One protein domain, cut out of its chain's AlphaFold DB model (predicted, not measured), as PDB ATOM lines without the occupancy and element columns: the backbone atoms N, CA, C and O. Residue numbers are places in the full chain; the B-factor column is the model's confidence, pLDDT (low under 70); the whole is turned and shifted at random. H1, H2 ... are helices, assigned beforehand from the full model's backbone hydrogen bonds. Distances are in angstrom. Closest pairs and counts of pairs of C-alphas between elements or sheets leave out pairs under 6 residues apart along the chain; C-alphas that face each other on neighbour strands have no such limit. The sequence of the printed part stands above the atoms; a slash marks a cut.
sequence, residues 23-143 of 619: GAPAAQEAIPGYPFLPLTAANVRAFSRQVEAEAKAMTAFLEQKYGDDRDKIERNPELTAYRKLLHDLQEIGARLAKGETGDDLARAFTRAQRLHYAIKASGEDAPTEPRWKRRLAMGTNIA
ATOM      1  N   GLY A  23     -23.304  41.272  -3.660       37.12
ATOM      2  CA  GLY A  23     -22.134  41.561  -2.827       37.12
ATOM      3  C   GLY A  23     -22.451  41.786  -1.344       37.12
ATOM      4  O   GLY A  23     -21.571  42.230  -0.616       37.12
ATOM      5  N   ALA A  24     -23.681  41.532  -0.882       42.81
ATOM      6  CA  ALA A  24     -24.071  41.826   0.495       42.81
ATOM      7  C   ALA A  24     -23.708  40.666   1.452       42.81
ATOM      8  O   ALA A  24     -24.198  39.548   1.274       42.81
ATOM      9  N   PRO A  25     -22.882  40.911   2.488       48.34
ATOM     10  CA  PRO A  25     -22.467  39.912   3.467       48.34
ATOM     11  C   PRO A  25     -23.532  39.565   4.525       48.34
ATOM     12  O   PRO A  25     -23.231  38.745   5.387       48.34
ATOM     13  N   ALA A  26     -24.776  40.039   4.424       51.03
ATOM     14  CA  ALA A  26     -25.780  39.819   5.464       51.03
ATOM     15  C   ALA A  26     -26.420  38.414   5.427       51.03
ATOM     16  O   ALA A  26     -26.787  37.909   4.356       51.03
ATOM     17  N   ALA A  27     -26.524  37.785   6.599       57.97
ATOM     18  CA  ALA A  27     -27.181  36.499   6.832       57.97
ATOM     19  C   ALA A  27     -28.656  36.700   7.220       57.97
ATOM     20  O   ALA A  27     -29.039  37.777   7.678       57.97
ATOM     21  N   GLN A  28     -29.491  35.676   7.014       72.19
ATOM     22  CA  GLN A  28     -30.892  35.723   7.449       72.19
ATOM     23  C   GLN A  28     -31.001  35.760   8.982       72.19
ATOM     24  O   GLN A  28     -31.742  36.575   9.527       72.19
ATOM     25  N   GLU A  29     -30.255  34.873   9.644       81.25
ATOM     26  CA  GLU A  29     -30.026  34.867  11.089       81.25
ATOM     27  C   GLU A  29     -28.654  35.506  11.341       81.25
ATOM     28  O   GLU A  29     -27.665  35.073  10.748       81.25
ATOM     29  N   ALA A  30     -28.581  36.517  12.207       84.00
ATOM     30  CA  ALA A  30     -27.312  37.160  12.557       84.00
ATOM     31  C   ALA A  30     -26.347  36.203  13.284       84.00
ATOM     32  O   ALA A  30     -25.141  36.275  13.066       84.00
ATOM     33  N   ILE A  31     -26.872  35.274  14.096       89.00
ATOM     34  CA  ILE A  31     -26.109  34.180  14.717       89.00
ATOM     35  C   ILE A  31     -26.767  32.841  14.359       89.00
ATOM     36  O   ILE A  31     -27.682  32.389  15.062       89.00
ATOM     37  N   PRO A  32     -26.325  32.194  13.265       85.31
ATOM     38  CA  PRO A  32     -26.879  30.920  12.830       85.31
ATOM     39  C   PRO A  32     -26.786  29.845  13.916       85.31
ATOM     40  O   PRO A  32     -25.717  29.600  14.475       85.31
ATOM     41  N   GLY A  33     -27.904  29.167  14.188       84.88
ATOM     42  CA  GLY A  33     -27.930  28.034  15.122       84.88
ATOM     43  C   GLY A  33     -27.781  28.405  16.602       84.88
ATOM     44  O   GLY A  33     -27.431  27.545  17.408       84.88
ATOM     45  N   TYR A  34     -28.048  29.661  16.971       91.75
ATOM     46  CA  TYR A  34     -28.037  30.089  18.369       91.75
ATOM     47  C   TYR A  34     -28.980  29.219  19.242       91.75
ATOM     48  O   TYR A  34     -30.155  29.055  18.889       91.75
ATOM     49  N   PRO A  35     -28.510  28.671  20.382       91.75
ATOM     50  CA  PRO A  35     -29.302  27.766  21.211       91.75
ATOM     51  C   PRO A  35     -30.368  28.516  22.019       91.75
ATOM     52  O   PRO A  35     -30.083  29.524  22.661       91.75
ATOM     53  N   PHE A  36     -31.595  27.991  22.043       93.88
ATOM     54  CA  PHE A  36     -32.637  28.454  22.962       93.88
ATOM     55  C   PHE A  36     -32.691  27.551  24.195       93.88
ATOM     56  O   PHE A  36     -32.850  26.335  24.075       93.88
ATOM     57  N   LEU A  37     -32.575  28.149  25.378       95.44
ATOM     58  CA  LEU A  37     -32.626  27.454  26.658       95.44
ATOM     59  C   LEU A  37     -33.987  27.691  27.330       95.44
ATOM     60  O   LEU A  37     -34.351  28.849  27.565       95.44
ATOM     61  N   PRO A  38     -34.733  26.633  27.704       94.94
ATOM     62  CA  PRO A  38     -35.939  26.797  28.505       94.94
ATOM     63  C   PRO A  38     -35.584  27.277  29.917       94.94
ATOM     64  O   PRO A  38     -34.479  27.032  30.412       94.94
ATOM     65  N   LEU A  39     -36.531  27.931  30.591       96.00
ATOM     66  CA  LEU A  39     -36.337  28.380  31.967       96.00
ATOM     67  C   LEU A  39     -36.202  27.175  32.907       96.00
ATOM     68  O   LEU A  39     -37.174  26.491  33.209       96.00
ATOM     69  N   THR A  40     -34.994  26.957  33.415       96.19
ATOM     70  CA  THR A  40     -34.726  26.081  34.560       96.19
ATOM     71  C   THR A  40     -33.617  26.703  35.400       96.19
ATOM     72  O   THR A  40     -32.761  27.417  34.874       96.19
ATOM     73  N   ALA A  41     -33.570  26.405  36.700       96.19
ATOM     74  CA  ALA A  41     -32.489  26.894  37.556       96.19
ATOM     75  C   ALA A  41     -31.099  26.432  37.071       96.19
ATOM     76  O   ALA A  41     -30.123  27.171  37.189       96.19
ATOM     77  N   ALA A  42     -31.007  25.232  36.488       97.19
ATOM     78  CA  ALA A  42     -29.773  24.731  35.890       97.19
ATOM     79  C   ALA A  42     -29.357  25.550  34.657       97.19
ATOM     80  O   ALA A  42     -28.198  25.956  34.567       97.19
ATOM     81  N   ASN A  43     -30.302  25.852  33.761       97.94
ATOM     82  CA  ASN A  43     -30.038  26.639  32.557       97.94
ATOM     83  C   ASN A  43     -29.673  28.085  32.886       97.94
ATOM     84  O   ASN A  43     -28.711  28.589  32.318       97.94
ATOM     85  N   VAL A  44     -30.362  28.731  33.834       98.00
ATOM     86  CA  VAL A  44     -30.023  30.101  34.264       98.00
ATOM     87  C   VAL A  44     -28.604  30.151  34.834       98.00
ATOM     88  O   VAL A  44     -27.824  31.014  34.444       98.00
ATOM     89  N   ARG A  45     -28.211  29.185  35.680       98.19
ATOM     90  CA  ARG A  45     -26.837  29.108  36.211       98.19
ATOM     91  C   ARG A  45     -25.791  28.828  35.133       98.19
ATOM     92  O   ARG A  45     -24.707  29.405  35.166       98.19
ATOM     93  N   ALA A  46     -26.070  27.905  34.213       98.06
ATOM     94  CA  ALA A  46     -25.156  27.597  33.116       98.06
ATOM     95  C   ALA A  46     -24.963  28.816  32.205       98.06
ATOM     96  O   ALA A  46     -23.829  29.174  31.896       98.06
ATOM     97  N   PHE A  47     -26.062  29.488  31.865       98.31
ATOM     98  CA  PHE A  47     -26.058  30.681  31.035       98.31
ATOM     99  C   PHE A  47     -25.369  31.866  31.727       98.31
ATOM    100  O   PHE A  47     -24.533  32.506  31.104       98.31
ATOM    101  N   SER A  48     -25.607  32.102  33.025       98.44
ATOM    102  CA  SER A  48     -24.894  33.138  33.799       98.44
ATOM    103  C   SER A  48     -23.383  32.941  33.748       98.44
ATOM    104  O   SER A  48     -22.662  33.859  33.376       98.44
ATOM    105  N   ARG A  49     -22.893  31.719  34.006       98.38
ATOM    106  CA  ARG A  49     -21.450  31.419  33.952       98.38
ATOM    107  C   ARG A  49     -20.849  31.641  32.567       98.38
ATOM    108  O   ARG A  49     -19.720  32.114  32.464       98.38
ATOM    109  N   GLN A  50     -21.587  31.297  31.510       97.88
ATOM    110  CA  GLN A  50     -21.166  31.594  30.143       97.88
ATOM    111  C   GLN A  50     -21.038  33.109  29.939       97.88
ATOM    112  O   GLN A  50     -19.985  33.582  29.521       97.88
ATOM    113  N   VAL A  51     -22.084  33.868  30.273       98.00
ATOM    114  CA  VAL A  51     -22.116  35.327  30.112       98.00
ATOM    115  C   VAL A  51     -21.015  36.006  30.937       98.00
ATOM    116  O   VAL A  51     -20.370  36.924  30.442       98.00
ATOM    117  N   GLU A  52     -20.740  35.542  32.158       98.44
ATOM    118  CA  GLU A  52     -19.646  36.041  33.008       98.44
ATOM    119  C   GLU A  52     -18.277  35.849  32.345       98.44
ATOM    120  O   GLU A  52     -17.462  36.775  32.309       98.44
ATOM    121  N   ALA A  53     -18.023  34.658  31.793       97.94
ATOM    122  CA  ALA A  53     -16.773  34.360  31.100       97.94
ATOM    123  C   ALA A  53     -16.594  35.240  29.851       97.94
ATOM    124  O   ALA A  53     -15.508  35.777  29.619       97.94
ATOM    125  N   GLU A  54     -17.663  35.436  29.081       97.00
ATOM    126  CA  GLU A  54     -17.656  36.277  27.883       97.00
ATOM    127  C   GLU A  54     -17.495  37.768  28.215       97.00
ATOM    128  O   GLU A  54     -16.712  38.460  27.566       97.00
ATOM    129  N   ALA A  55     -18.150  38.258  29.270       96.94
ATOM    130  CA  ALA A  55     -17.991  39.626  29.762       96.94
ATOM    131  C   ALA A  55     -16.553  39.903  30.231       96.94
ATOM    132  O   ALA A  55     -15.993  40.968  29.953       96.94
ATOM    133  N   LYS A  56     -15.924  38.929  30.904       97.50
ATOM    134  CA  LYS A  56     -14.512  39.005  31.301       97.50
ATOM    135  C   LYS A  56     -13.589  39.032  30.082       97.50
ATOM    136  O   LYS A  56     -12.679  39.856  30.039       97.50
ATOM    137  N   ALA A  57     -13.837  38.179  29.087       96.00
ATOM    138  CA  ALA A  57     -13.069  38.163  27.843       96.00
ATOM    139  C   ALA A  57     -13.198  39.489  27.074       96.00
ATOM    140  O   ALA A  57     -12.193  40.035  26.625       96.00
ATOM    141  N   MET A  58     -14.411  40.045  26.989       95.19
ATOM    142  CA  MET A  58     -14.654  41.354  26.382       95.19
ATOM    143  C   MET A  58     -13.923  42.470  27.136       95.19
ATOM    144  O   MET A  58     -13.293  43.315  26.513       95.19
ATOM    145  N   THR A  59     -13.950  42.455  28.471       95.56
ATOM    146  CA  THR A  59     -13.215  43.435  29.289       95.56
ATOM    147  C   THR A  59     -11.716  43.377  28.991       95.56
ATOM    148  O   THR A  59     -11.136  44.400  28.645       95.56
ATOM    149  N   ALA A  60     -11.118  42.181  29.011       95.69
ATOM    150  CA  ALA A  60      -9.699  41.994  28.707       95.69
ATOM    151  C   ALA A  60      -9.340  42.440  27.277       95.69
ATOM    152  O   ALA A  60      -8.318  43.088  27.065       95.69
ATOM    153  N   PHE A  61     -10.197  42.145  26.294       94.25
ATOM    154  CA  PHE A  61     -10.030  42.621  24.920       94.25
ATOM    155  C   PHE A  61     -10.058  44.153  24.832       94.25
ATOM    156  O   PHE A  61      -9.226  44.752  24.150       94.25
ATOM    157  N   LEU A  62     -10.998  44.806  25.520       94.38
ATOM    158  CA  LEU A  62     -11.121  46.264  25.523       94.38
ATOM    159  C   LEU A  62      -9.946  46.935  26.250       94.38
ATOM    160  O   LEU A  62      -9.440  47.937  25.753       94.38
ATOM    161  N   GLU A  63      -9.482  46.370  27.364       95.31
ATOM    162  CA  GLU A  63      -8.268  46.804  28.073       95.31
ATOM    163  C   GLU A  63      -7.031  46.672  27.177       95.31
ATOM    164  O   GLU A  63      -6.235  47.601  27.072       95.31
ATOM    165  N   GLN A  64      -6.906  45.568  26.434       95.44
ATOM    166  CA  GLN A  64      -5.832  45.401  25.456       95.44
ATOM    167  C   GLN A  64      -5.929  46.420  24.306       95.44
ATOM    168  O   GLN A  64      -4.912  46.955  23.866       95.44
ATOM    169  N   LYS A  65      -7.139  46.688  23.799       94.12
ATOM    170  CA  LYS A  65      -7.377  47.572  22.644       94.12
ATOM    171  C   LYS A  65      -7.224  49.056  22.980       94.12
ATOM    172  O   LYS A  65      -6.780  49.826  22.129       94.12
ATOM    173  N   TYR A  66      -7.633  49.468  24.178       94.62
ATOM    174  CA  TYR A  66      -7.718  50.878  24.573       94.62
ATOM    175  C   TYR A  66      -6.746  51.279  25.690       94.62
ATOM    176  O   TYR A  66      -6.654  52.470  25.992       94.62
ATOM    177  N   GLY A  67      -5.994  50.333  26.262       92.88
ATOM    178  CA  GLY A  67      -5.074  50.589  27.369       92.88
ATOM    179  C   GLY A  67      -5.809  51.166  28.578       92.88
ATOM    180  O   GLY A  67      -6.868  50.679  28.966       92.88
ATOM    181  N   ASP A  68      -5.279  52.256  29.132       88.88
ATOM    182  CA  ASP A  68      -5.816  52.906  30.335       88.88
ATOM    183  C   ASP A  68      -6.997  53.867  30.075       88.88
ATOM    184  O   ASP A  68      -7.442  54.561  30.992       88.88
ATOM    185  N   ASP A  69      -7.537  53.937  28.849       93.81
ATOM    186  CA  ASP A  69      -8.699  54.784  28.524       93.81
ATOM    187  C   ASP A  69     -10.006  54.167  29.060       93.81
ATOM    188  O   ASP A  69     -10.844  53.636  28.322       93.81
ATOM    189  N   ARG A  70     -10.166  54.230  30.389       92.50
ATOM    190  CA  ARG A  70     -11.306  53.662  31.126       92.50
ATOM    191  C   ARG A  70     -12.646  54.176  30.614       92.50
ATOM    192  O   ARG A  70     -13.581  53.393  30.485       92.50
ATOM    193  N   ASP A  71     -12.723  55.450  30.239       89.81
ATOM    194  CA  ASP A  71     -13.937  56.060  29.694       89.81
ATOM    195  C   ASP A  71     -14.399  55.366  28.403       89.81
ATOM    196  O   ASP A  71     -15.599  55.136  28.218       89.81
ATOM    197  N   LYS A  72     -13.477  55.021  27.490       90.88
ATOM    198  CA  LYS A  72     -13.825  54.276  26.267       90.88
ATOM    199  C   LYS A  72     -14.273  52.853  26.565       90.88
ATOM    200  O   LYS A  72     -15.232  52.393  25.943       90.88
ATOM    201  N   ILE A  73     -13.602  52.179  27.498       92.56
ATOM    202  CA  ILE A  73     -13.935  50.807  27.905       92.56
ATOM    203  C   ILE A  73     -15.329  50.781  28.539       92.56
ATOM    204  O   ILE A  73     -16.195  50.024  28.107       92.56
ATOM    205  N   GLU A  74     -15.594  51.658  29.508       89.88
ATOM    206  CA  GLU A  74     -16.873  51.716  30.221       89.88
ATOM    207  C   GLU A  74     -18.047  52.115  29.327       89.88
ATOM    208  O   GLU A  74     -19.175  51.687  29.563       89.88
ATOM    209  N   ARG A  75     -17.797  52.915  28.285       90.88
ATOM    210  CA  ARG A  75     -18.829  53.331  27.325       90.88
ATOM    211  C   ARG A  75     -19.035  52.340  26.183       90.88
ATOM    212  O   ARG A  75     -19.910  52.595  25.349       90.88
ATOM    213  N   ASN A  76     -18.276  51.244  26.127       95.19
ATOM    214  CA  ASN A  76     -18.458  50.222  25.106       95.19
ATOM    215  C   ASN A  76     -19.887  49.620  25.193       95.19
ATOM    216  O   ASN A  76     -20.310  49.204  26.282       95.19
ATOM    217  N   PRO A  77     -20.658  49.599  24.084       95.38
ATOM    218  CA  PRO A  77     -22.027  49.082  24.074       95.38
ATOM    219  C   PRO A  77     -22.145  47.629  24.538       95.38
ATOM    220  O   PRO A  77     -23.023  47.330  25.348       95.38
ATOM    221  N   GLU A  78     -21.258  46.745  24.080       96.31
ATOM    222  CA  GLU A  78     -21.274  45.318  24.410       96.31
ATOM    223  C   GLU A  78     -21.012  45.081  25.895       96.31
ATOM    224  O   GLU A  78     -21.764  44.359  26.547       96.31
ATOM    225  N   LEU A  79     -19.989  45.726  26.463       96.31
ATOM    226  CA  LEU A  79     -19.676  45.612  27.888       96.31
ATOM    227  C   LEU A  79     -20.810  46.162  28.764       96.31
ATOM    228  O   LEU A  79     -21.163  45.553  29.775       96.31
ATOM    229  N   THR A  80     -21.419  47.281  28.361       96.62
ATOM    230  CA  THR A  80     -22.610  47.828  29.033       96.62
ATOM    231  C   THR A  80     -23.751  46.809  29.024       96.62
ATOM    232  O   THR A  80     -24.395  46.578  30.050       96.62
ATOM    233  N   ALA A  81     -23.963  46.148  27.888       97.50
ATOM    234  CA  ALA A  81     -25.001  45.143  27.736       97.50
ATOM    235  C   ALA A  81     -24.728  43.860  28.522       97.50
ATOM    236  O   ALA A  81     -25.654  43.337  29.140       97.50
ATOM    237  N   TYR A  82     -23.477  43.401  28.595       97.94
ATOM    238  CA  TYR A  82     -23.093  42.295  29.471       97.94
ATOM    239  C   TYR A  82     -23.380  42.605  30.942       97.94
ATOM    240  O   TYR A  82     -23.931  41.760  31.643       97.94
ATOM    241  N   ARG A  83     -23.076  43.821  31.418       97.06
ATOM    242  CA  ARG A  83     -23.373  44.231  32.805       97.06
ATOM    243  C   ARG A  83     -24.873  44.186  33.101       97.06
ATOM    244  O   ARG A  83     -25.273  43.606  34.108       97.06
ATOM    245  N   LYS A  84     -25.699  44.735  32.204       97.06
ATOM    246  CA  LYS A  84     -27.165  44.663  32.319       97.06
ATOM    247  C   LYS A  84     -27.664  43.216  32.303       97.06
ATOM    248  O   LYS A  84     -28.486  42.843  33.132       97.06
ATOM    249  N   LEU A  85     -27.144  42.398  31.393       98.12
ATOM    250  CA  LEU A  85     -27.519  40.994  31.261       98.12
ATOM    251  C   LEU A  85     -27.194  40.190  32.529       98.12
ATOM    252  O   LEU A  85     -28.027  39.415  32.986       98.12
ATOM    253  N   LEU A  86     -26.012  40.390  33.116       98.38
ATOM    254  CA  LEU A  86     -25.620  39.735  34.365       98.38
ATOM    255  C   LEU A  86     -26.516  40.144  35.536       98.38
ATOM    256  O   LEU A  86     -26.945  39.280  36.298       98.38
ATOM    257  N   HIS A  87     -26.854  41.432  35.638       97.69
ATOM    258  CA  HIS A  87     -27.819  41.916  36.624       97.69
ATOM    259  C   HIS A  87     -29.181  41.215  36.469       97.69
ATOM    260  O   HIS A  87     -29.724  40.691  37.440       97.69
ATOM    261  N   ASP A  88     -29.704  41.129  35.243       97.62
ATOM    262  CA  ASP A  88     -30.987  40.469  34.973       97.62
ATOM    263  C   ASP A  88     -30.953  38.977  35.318       97.62
ATOM    264  O   ASP A  88     -31.898  38.444  35.899       97.62
ATOM    265  N   LEU A  89     -29.858  38.286  34.994       98.44
ATOM    266  CA  LEU A  89     -29.689  36.869  35.318       98.44
ATOM    267  C   LEU A  89     -29.581  36.630  36.827       98.44
ATOM    268  O   LEU A  89     -30.122  35.636  37.319       98.44
ATOM    269  N   GLN A  90     -28.946  37.542  37.565       98.25
ATOM    270  CA  GLN A  90     -28.905  37.502  39.024       98.25
ATOM    271  C   GLN A  90     -30.305  37.678  39.623       98.25
ATOM    272  O   GLN A  90     -30.685  36.907  40.507       98.25
ATOM    273  N   GLU A  91     -31.090  38.640  39.129       97.69
ATOM    274  CA  GLU A  91     -32.472  38.850  39.572       97.69
ATOM    275  C   GLU A  91     -33.338  37.615  39.287       97.69
ATOM    276  O   GLU A  91     -34.015  37.102  40.182       97.69
ATOM    277  N   ILE A  92     -33.256  37.069  38.068       98.19
ATOM    278  CA  ILE A  92     -33.966  35.845  37.675       98.19
ATOM    279  C   ILE A  92     -33.573  34.674  38.586       98.19
ATOM    280  O   ILE A  92     -34.438  33.941  39.070       98.19
ATOM    281  N   GLY A  93     -32.274  34.500  38.847       97.69
ATOM    282  CA  GLY A  93     -31.755  33.459  39.730       97.69
ATOM    283  C   GLY A  93     -32.242  33.604  41.174       97.69
ATOM    284  O   GLY A  93     -32.635  32.610  41.788       97.69
ATOM    285  N   ALA A  94     -32.278  34.829  41.702       97.62
ATOM    286  CA  ALA A  94     -32.771  35.118  43.047       97.62
ATOM    287  C   ALA A  94     -34.271  34.821  43.187       97.62
ATOM    288  O   ALA A  94     -34.696  34.254  44.193       97.62
ATOM    289  N   ARG A  95     -35.072  35.154  42.169       97.56
ATOM    290  CA  ARG A  95     -36.510  34.845  42.125       97.56
ATOM    291  C   ARG A  95     -36.765  33.337  42.039       97.56
ATOM    292  O   ARG A  95     -37.551  32.808  42.822       97.56
ATOM    293  N   LEU A  96     -36.014  32.615  41.200       96.44
ATOM    294  CA  LEU A  96     -36.051  31.145  41.150       96.44
ATOM    295  C   LEU A  96     -35.701  30.505  42.501       96.44
ATOM    296  O   LEU A  96     -36.341  29.541  42.911       96.44
ATOM    297  N   ALA A  97     -34.697  31.035  43.206       95.75
ATOM    298  CA  ALA A  97     -34.301  30.536  44.524       95.75
ATOM    299  C   ALA A  97     -35.390  30.741  45.592       95.75
ATOM    300  O   ALA A  97     -35.471  29.958  46.536       95.75
ATOM    301  N   LYS A  98     -36.254  31.749  45.421       96.50
ATOM    302  CA  LYS A  98     -37.453  31.977  46.247       96.50
ATOM    303  C   LYS A  98     -38.643  31.092  45.850       96.50
ATOM    304  O   LYS A  98     -39.707  31.214  46.445       96.50
ATOM    305  N   GLY A  99     -38.480  30.216  44.858       92.88
ATOM    306  CA  GLY A  99     -39.541  29.348  44.350       92.88
ATOM    307  C   GLY A  99     -40.492  30.031  43.367       92.88
ATOM    308  O   GLY A  99     -41.500  29.431  42.996       92.88
ATOM    309  N   GLU A 100     -40.193  31.255  42.915       92.38
ATOM    310  CA  GLU A 100     -40.985  31.885  41.860       92.38
ATOM    311  C   GLU A 100     -40.838  31.090  40.561       92.38
ATOM    312  O   GLU A 100     -39.735  30.785  40.101       92.38
ATOM    313  N   THR A 101     -41.972  30.761  39.954       85.88
ATOM    314  CA  THR A 101     -42.060  30.077  38.664       85.88
ATOM    315  C   THR A 101     -43.134  30.752  37.815       85.88
ATOM    316  O   THR A 101     -43.929  31.541  38.325       85.88
ATOM    317  N   GLY A 102     -43.138  30.478  36.511       85.31
ATOM    318  CA  GLY A 102     -44.183  30.945  35.601       85.31
ATOM    319  C   GLY A 102     -43.683  31.785  34.429       85.31
ATOM    320  O   GLY A 102     -42.480  31.988  34.221       85.31
ATOM    321  N   ASP A 103     -44.648  32.260  33.648       83.81
ATOM    322  CA  ASP A 103     -44.428  32.851  32.326       83.81
ATOM    323  C   ASP A 103     -43.641  34.162  32.360       83.81
ATOM    324  O   ASP A 103     -42.847  34.425  31.452       83.81
ATOM    325  N   ASP A 104     -43.799  34.965  33.414       88.06
ATOM    326  CA  ASP A 104     -43.077  36.233  33.559       88.06
ATOM    327  C   ASP A 104     -41.569  36.014  33.701       88.06
ATOM    328  O   ASP A 104     -40.771  36.713  33.070       88.06
ATOM    329  N   LEU A 105     -41.164  35.003  34.472       93.06
ATOM    330  CA  LEU A 105     -39.758  34.660  34.658       93.06
ATOM    331  C   LEU A 105     -39.178  34.006  33.398       93.06
ATOM    332  O   LEU A 105     -38.049  34.299  33.000       93.06
ATOM    333  N   ALA A 106     -39.976  33.186  32.707       92.44
ATOM    334  CA  ALA A 106     -39.585  32.590  31.429       92.44
ATOM    335  C   ALA A 106     -39.412  33.663  30.344       92.44
ATOM    336  O   ALA A 106     -38.493  33.596  29.522       92.44
ATOM    337  N   ARG A 107     -40.252  34.703  30.369       91.44
ATOM    338  CA  ARG A 107     -40.142  35.895  29.523       91.44
ATOM    339  C   ARG A 107     -38.901  36.711  29.838       91.44
ATOM    340  O   ARG A 107     -38.182  37.049  28.901       91.44
ATOM    341  N   ALA A 108     -38.622  36.983  31.110       95.00
ATOM    342  CA  ALA A 108     -37.395  37.667  31.510       95.00
ATOM    343  C   ALA A 108     -36.154  36.906  31.010       95.00
ATOM    344  O   ALA A 108     -35.279  37.495  30.377       95.00
ATOM    345  N   PHE A 109     -36.130  35.577  31.161       97.06
ATOM    346  CA  PHE A 109     -35.029  34.750  30.665       97.06
ATOM    347  C   PHE A 109     -34.951  34.687  29.132       97.06
ATOM    348  O   PHE A 109     -33.858  34.672  28.568       97.06
ATOM    349  N   THR A 110     -36.090  34.714  28.431       96.12
ATOM    350  CA  THR A 110     -36.116  34.847  26.963       96.12
ATOM    351  C   THR A 110     -35.502  36.183  26.534       96.12
ATOM    352  O   THR A 110     -34.645  36.202  25.658       96.12
ATOM    353  N   ARG A 111     -35.884  37.301  27.172       95.94
ATOM    354  CA  ARG A 111     -35.331  38.638  26.886       95.94
ATOM    355  C   ARG A 111     -33.827  38.707  27.164       95.94
ATOM    356  O   ARG A 111     -33.092  39.238  26.340       95.94
ATOM    357  N   ALA A 112     -33.361  38.094  28.254       97.81
ATOM    358  CA  ALA A 112     -31.935  37.958  28.554       97.81
ATOM    359  C   ALA A 112     -31.183  37.224  27.423       97.81
ATOM    360  O   ALA A 112     -30.151  37.691  26.944       97.81
ATOM    361  N   GLN A 113     -31.738  36.115  26.920       98.00
ATOM    362  CA  GLN A 113     -31.163  35.399  25.778       98.00
ATOM    363  C   GLN A 113     -31.201  36.220  24.475       98.00
ATOM    364  O   GLN A 113     -30.266  36.124  23.684       98.00
ATOM    365  N   ARG A 114     -32.237  37.042  24.243       96.88
ATOM    366  CA  ARG A 114     -32.319  37.943  23.073       96.88
ATOM    367  C   ARG A 114     -31.274  39.056  23.139       96.88
ATOM    368  O   ARG A 114     -30.646  39.361  22.129       96.88
ATOM    369  N   LEU A 115     -31.036  39.616  24.326       97.69
ATOM    370  CA  LEU A 115     -29.966  40.589  24.538       97.69
ATOM    371  C   LEU A 115     -28.597  39.956  24.266       97.69
ATOM    372  O   LEU A 115     -27.801  40.525  23.524       97.69
ATOM    373  N   HIS A 116     -28.348  38.750  24.781       97.75
ATOM    374  CA  HIS A 116     -27.115  38.011  24.497       97.75
ATOM    375  C   HIS A 116     -26.927  37.716  23.002       97.75
ATOM    376  O   HIS A 116     -25.841  37.937  22.471       97.75
ATOM    377  N   TYR A 117     -27.986  37.292  22.300       96.38
ATOM    378  CA  TYR A 117     -27.972  37.127  20.844       96.38
ATOM    379  C   TYR A 117     -27.499  38.401  20.136       96.38
ATOM    380  O   TYR A 117     -26.618  38.342  19.282       96.38
ATOM    381  N   ALA A 118     -28.028  39.560  20.529       96.38
ATOM    382  CA  ALA A 118     -27.655  40.836  19.931       96.38
ATOM    383  C   ALA A 118     -26.224  41.281  20.269       96.38
ATOM    384  O   ALA A 118     -25.580  41.907  19.428       96.38
ATOM    385  N   ILE A 119     -25.716  40.955  21.465       96.38
ATOM    386  CA  ILE A 119     -24.306  41.176  21.827       96.38
ATOM    387  C   ILE A 119     -23.399  40.315  20.941       96.38
ATOM    388  O   ILE A 119     -22.429  40.809  20.376       96.38
ATOM    389  N   LYS A 120     -23.732  39.032  20.751       94.62
ATOM    390  CA  LYS A 120     -22.990  38.158  19.830       94.62
ATOM    391  C   LYS A 120     -23.030  38.686  18.397       94.62
ATOM    392  O   LYS A 120     -22.007  38.689  17.723       94.62
ATOM    393  N   ALA A 121     -24.195  39.154  17.957       92.12
ATOM    394  CA  ALA A 121     -24.410  39.695  16.619       92.12
ATOM    395  C   ALA A 121     -23.704  41.037  16.359       92.12
ATOM    396  O   ALA A 121     -23.640  41.452  15.204       92.12
ATOM    397  N   SER A 122     -23.206  41.743  17.382       91.19
ATOM    398  CA  SER A 122     -22.389  42.947  17.174       91.19
ATOM    399  C   SER A 122     -20.893  42.659  17.050       91.19
ATOM    400  O   SER A 122     -20.157  43.525  16.582       91.19
ATOM    401  N   GLY A 123     -20.442  41.463  17.441       83.38
ATOM    402  CA  GLY A 123     -19.033  41.080  17.393       83.38
ATOM    403  C   GLY A 123     -18.499  40.932  15.966       83.38
ATOM    404  O   GLY A 123     -19.188  40.431  15.080       83.38
ATOM    405  N   GLU A 124     -17.236  41.318  15.759       70.44
ATOM    406  CA  GLU A 124     -16.537  41.190  14.468       70.44
ATOM    407  C   GLU A 124     -16.407  39.717  14.014       70.44
ATOM    408  O   GLU A 124     -16.416  39.439  12.816       70.44
ATOM    409  N   ASP A 125     -16.393  38.774  14.965       69.19
ATOM    410  CA  ASP A 125     -16.300  37.325  14.732       69.19
ATOM    411  C   ASP A 125     -17.664  36.623  14.595       69.19
ATOM    412  O   ASP A 125     -17.744  35.390  14.670       69.19
ATOM    413  N   ALA A 126     -18.762  37.371  14.435       67.69
ATOM    414  CA  ALA A 126     -20.080  36.767  14.272       67.69
ATOM    415  C   ALA A 126     -20.065  35.778  13.083       67.69
ATOM    416  O   ALA A 126     -19.668  36.148  11.970       67.69
ATOM    417  N   PRO A 127     -20.470  34.507  13.284       67.00
ATOM    418  CA  PRO A 127     -20.408  33.500  12.235       67.00
ATOM    419  C   PRO A 127     -21.256  33.933  11.040       67.00
ATOM    420  O   PRO A 127     -22.478  34.030  11.119       67.00
ATOM    421  N   THR A 128     -20.602  34.172   9.904       66.56
ATOM    422  CA  THR A 128     -21.309  34.557   8.683       66.56
ATOM    423  C   THR A 128     -21.841  33.325   7.966       66.56
ATOM    424  O   THR A 128     -21.131  32.345   7.732       66.56
ATOM    425  N   GLU A 129     -23.113  33.370   7.570       68.69
ATOM    426  CA  GLU A 129     -23.696  32.306   6.762       68.69
ATOM    427  C   GLU A 129     -22.883  32.119   5.458       68.69
ATOM    428  O   GLU A 129     -22.567  33.107   4.776       68.69
ATOM    429  N   PRO A 130     -22.547  30.876   5.054       75.75
ATOM    430  CA  PRO A 130     -21.802  30.633   3.823       75.75
ATOM    431  C   PRO A 130     -22.457  31.316   2.615       75.75
ATOM    432  O   PRO A 130     -23.666  31.212   2.400       75.75
ATOM    433  N   ARG A 131     -21.660  32.013   1.791       73.12
ATOM    434  CA  ARG A 131     -22.158  32.804   0.642       73.12
ATOM    435  C   ARG A 131     -23.061  32.003  -0.307       73.12
ATOM    436  O   ARG A 131     -24.023  32.549  -0.834       73.12
ATOM    437  N   TRP A 132     -22.771  30.719  -0.517       76.38
ATOM    438  CA  TRP A 132     -23.549  29.863  -1.416       76.38
ATOM    439  C   TRP A 132     -24.952  29.547  -0.877       76.38
ATOM    440  O   TRP A 132     -25.899  29.566  -1.661       76.38
ATOM    441  N   LYS A 133     -25.112  29.332   0.441       73.75
ATOM    442  CA  LYS A 133     -26.429  29.101   1.067       73.75
ATOM    443  C   LYS A 133     -27.323  30.320   0.885       73.75
ATOM    444  O   LYS A 133     -28.456  30.189   0.436       73.75
ATOM    445  N   ARG A 134     -26.756  31.509   1.097       71.50
ATOM    446  CA  ARG A 134     -27.442  32.788   0.881       71.50
ATOM    447  C   ARG A 134     -27.862  33.004  -0.563       71.50
ATOM    448  O   ARG A 134     -29.005  33.368  -0.813       71.50
ATOM    449  N   ARG A 135     -26.965  32.753  -1.522       73.62
ATOM    450  CA  ARG A 135     -27.294  32.860  -2.955       73.62
ATOM    451  C   ARG A 135     -28.397  31.888  -3.358       73.62
ATOM    452  O   ARG A 135     -29.270  32.270  -4.126       73.62
ATOM    453  N   LEU A 136     -28.381  30.668  -2.822       76.81
ATOM    454  CA  LEU A 136     -29.427  29.682  -3.074       76.81
ATOM    455  C   LEU A 136     -30.772  30.125  -2.475       76.81
ATOM    456  O   LEU A 136     -31.781  30.097  -3.175       76.81
ATOM    457  N   ALA A 137     -30.790  30.589  -1.223       70.94
ATOM    458  CA  ALA A 137     -31.998  31.090  -0.564       70.94
ATOM    459  C   ALA A 137     -32.584  32.322  -1.283       70.94
ATOM    460  O   ALA A 137     -33.767  32.352  -1.605       70.94
ATOM    461  N   MET A 138     -31.756  33.309  -1.636       72.00
ATOM    462  CA  MET A 138     -32.210  34.473  -2.408       72.00
ATOM    463  C   MET A 138     -32.663  34.095  -3.820       72.00
ATOM    464  O   MET A 138     -33.700  34.561  -4.280       72.00
ATOM    465  N   GLY A 139     -31.895  33.254  -4.518       73.31
ATOM    466  CA  GLY A 139     -32.203  32.832  -5.882       73.31
ATOM    467  C   GLY A 139     -33.521  32.066  -5.961       73.31
ATOM    468  O   GLY A 139     -34.328  32.332  -6.847       73.31
ATOM    469  N   THR A 140     -33.776  31.177  -4.995       71.56
ATOM    470  CA  THR A 140     -35.056  30.461  -4.883       71.56
ATOM    471  C   THR A 140     -36.215  31.414  -4.593       71.56
ATOM    472  O   THR A 140     -37.229  31.339  -5.285       71.56
ATOM    473  N   ASN A 141     -36.044  32.372  -3.676       70.00
ATOM    474  CA  ASN A 141     -37.064  33.385  -3.380       70.00
ATOM    475  C   ASN A 141     -37.387  34.286  -4.587       70.00
ATOM    476  O   ASN A 141     -38.538  34.662  -4.780       70.00
ATOM    477  N   ILE A 142     -36.392  34.636  -5.411       69.12
ATOM    478  CA  ILE A 142     -36.582  35.495  -6.594       69.12
ATOM    479  C   ILE A 142     -37.227  34.727  -7.757       69.12
ATOM    480  O   ILE A 142     -38.076  35.271  -8.464       69.12
ATOM    481  N   ALA A 143     -36.800  33.486  -7.992       65.75
ATOM    482  CA  ALA A 143     -37.167  32.731  -9.187       65.75
ATOM    483  C   ALA A 143     -38.534  32.039  -9.102       65.75
ATOM    484  O   ALA A 143     -39.137  31.779 -10.140       65.75
TER     485      ALA A 143
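This is residues 23 to 143 of the 619 residues of an uncharacterized protein of Candidatus Ozemobacter sibiricus (UniProt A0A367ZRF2). Three long helices, H1, H3 and H4, lie side by side and alternate in direction, with H3 touching both of the others and short H2 in the turn between H1 and H3. Away from this three-helix body lies a fifth helix, H5, which touches no helix; the unnamed residues 23 to 40 run from the neighbourhood of H5 to the beginning of H1, and residues 123 to 130 run out from H4 to H5. The printed part has 121 residues with five named helices, in the order H1, H2, H3, H4, H5, and no named strand; the class is all helix, with 85 residues in the helices. The whole is loose, with a radius of gyration of the C-alphas of 17.6 A, and its outline is flat, with spans of 55 by 44 by 18 A.

The printed part begins with 18 residues that hold no named element, residues 23 to 40. H1, residues 41 to 66, is the longest helix by residues and measures 36.8 A from first to last C-alpha; C-alpha 41 is at (-32.489, 26.894, 37.556). H2 is residues 70 to 74, 6.0 A long. H3, residues 77 to 97, is 30.2 A long and begins with C-alpha 77 at (-22.027, 49.082, 24.074). H4, residues 103 to 122, is 28.6 A long. H5, residues 131 to 143, is 17.9 A long and ends with C-alpha 143 at (-37.167, 32.731, -9.187).

H1 and H3 touch, with their closest C-alphas, those of Ala 55 and Tyr 82, 5.8 A apart; they run opposite ways at a shallow tilt of 22 degrees. H1 touches H2 with residues 59 to 66 alone, the closest C-alphas being those of Leu 62 and Ile 73, 5.9 A apart. H2 and H3 are close but not clearly touching, with the C-alphas of Glu 74 and Thr 80 closest at 7.0 A. H3 and H4 form a helical hairpin: they touch, run opposite ways at a shallow tilt of 22 degrees, and come closest at the C-alphas of Glu 78 and Ile 119, 5.7 A apart. H1 and H4 run the same way at a shallow tilt of 28 degrees and are close but not clearly touching, with the C-alphas of Val 44 and Phe 109 closest at 7.7 A. H5 is apart from H1, H2, H3 and H4, and H2 is apart from H4. In H1, H2, H3, H4 and H5, every O i to N i+4 pair is within hydrogen-bond range.

The two C-alphas farthest apart, those of Lys 98 and Ala 143, are 55.4 A from each other, while the first and last printed C-alphas are 18.6 A apart. Residues 138 to 143, which belong to H5, stand free. The printed part has no cut. The links H1 to H2, H2 to H3 and H3 to H4 are tight, and the link H4 to H5, with 8 residues, is short. Mean pLDDT of the printed part is 88.6; it is under 70 in residues 23 to 27, 125 to 129 and 142 to 143 of this model.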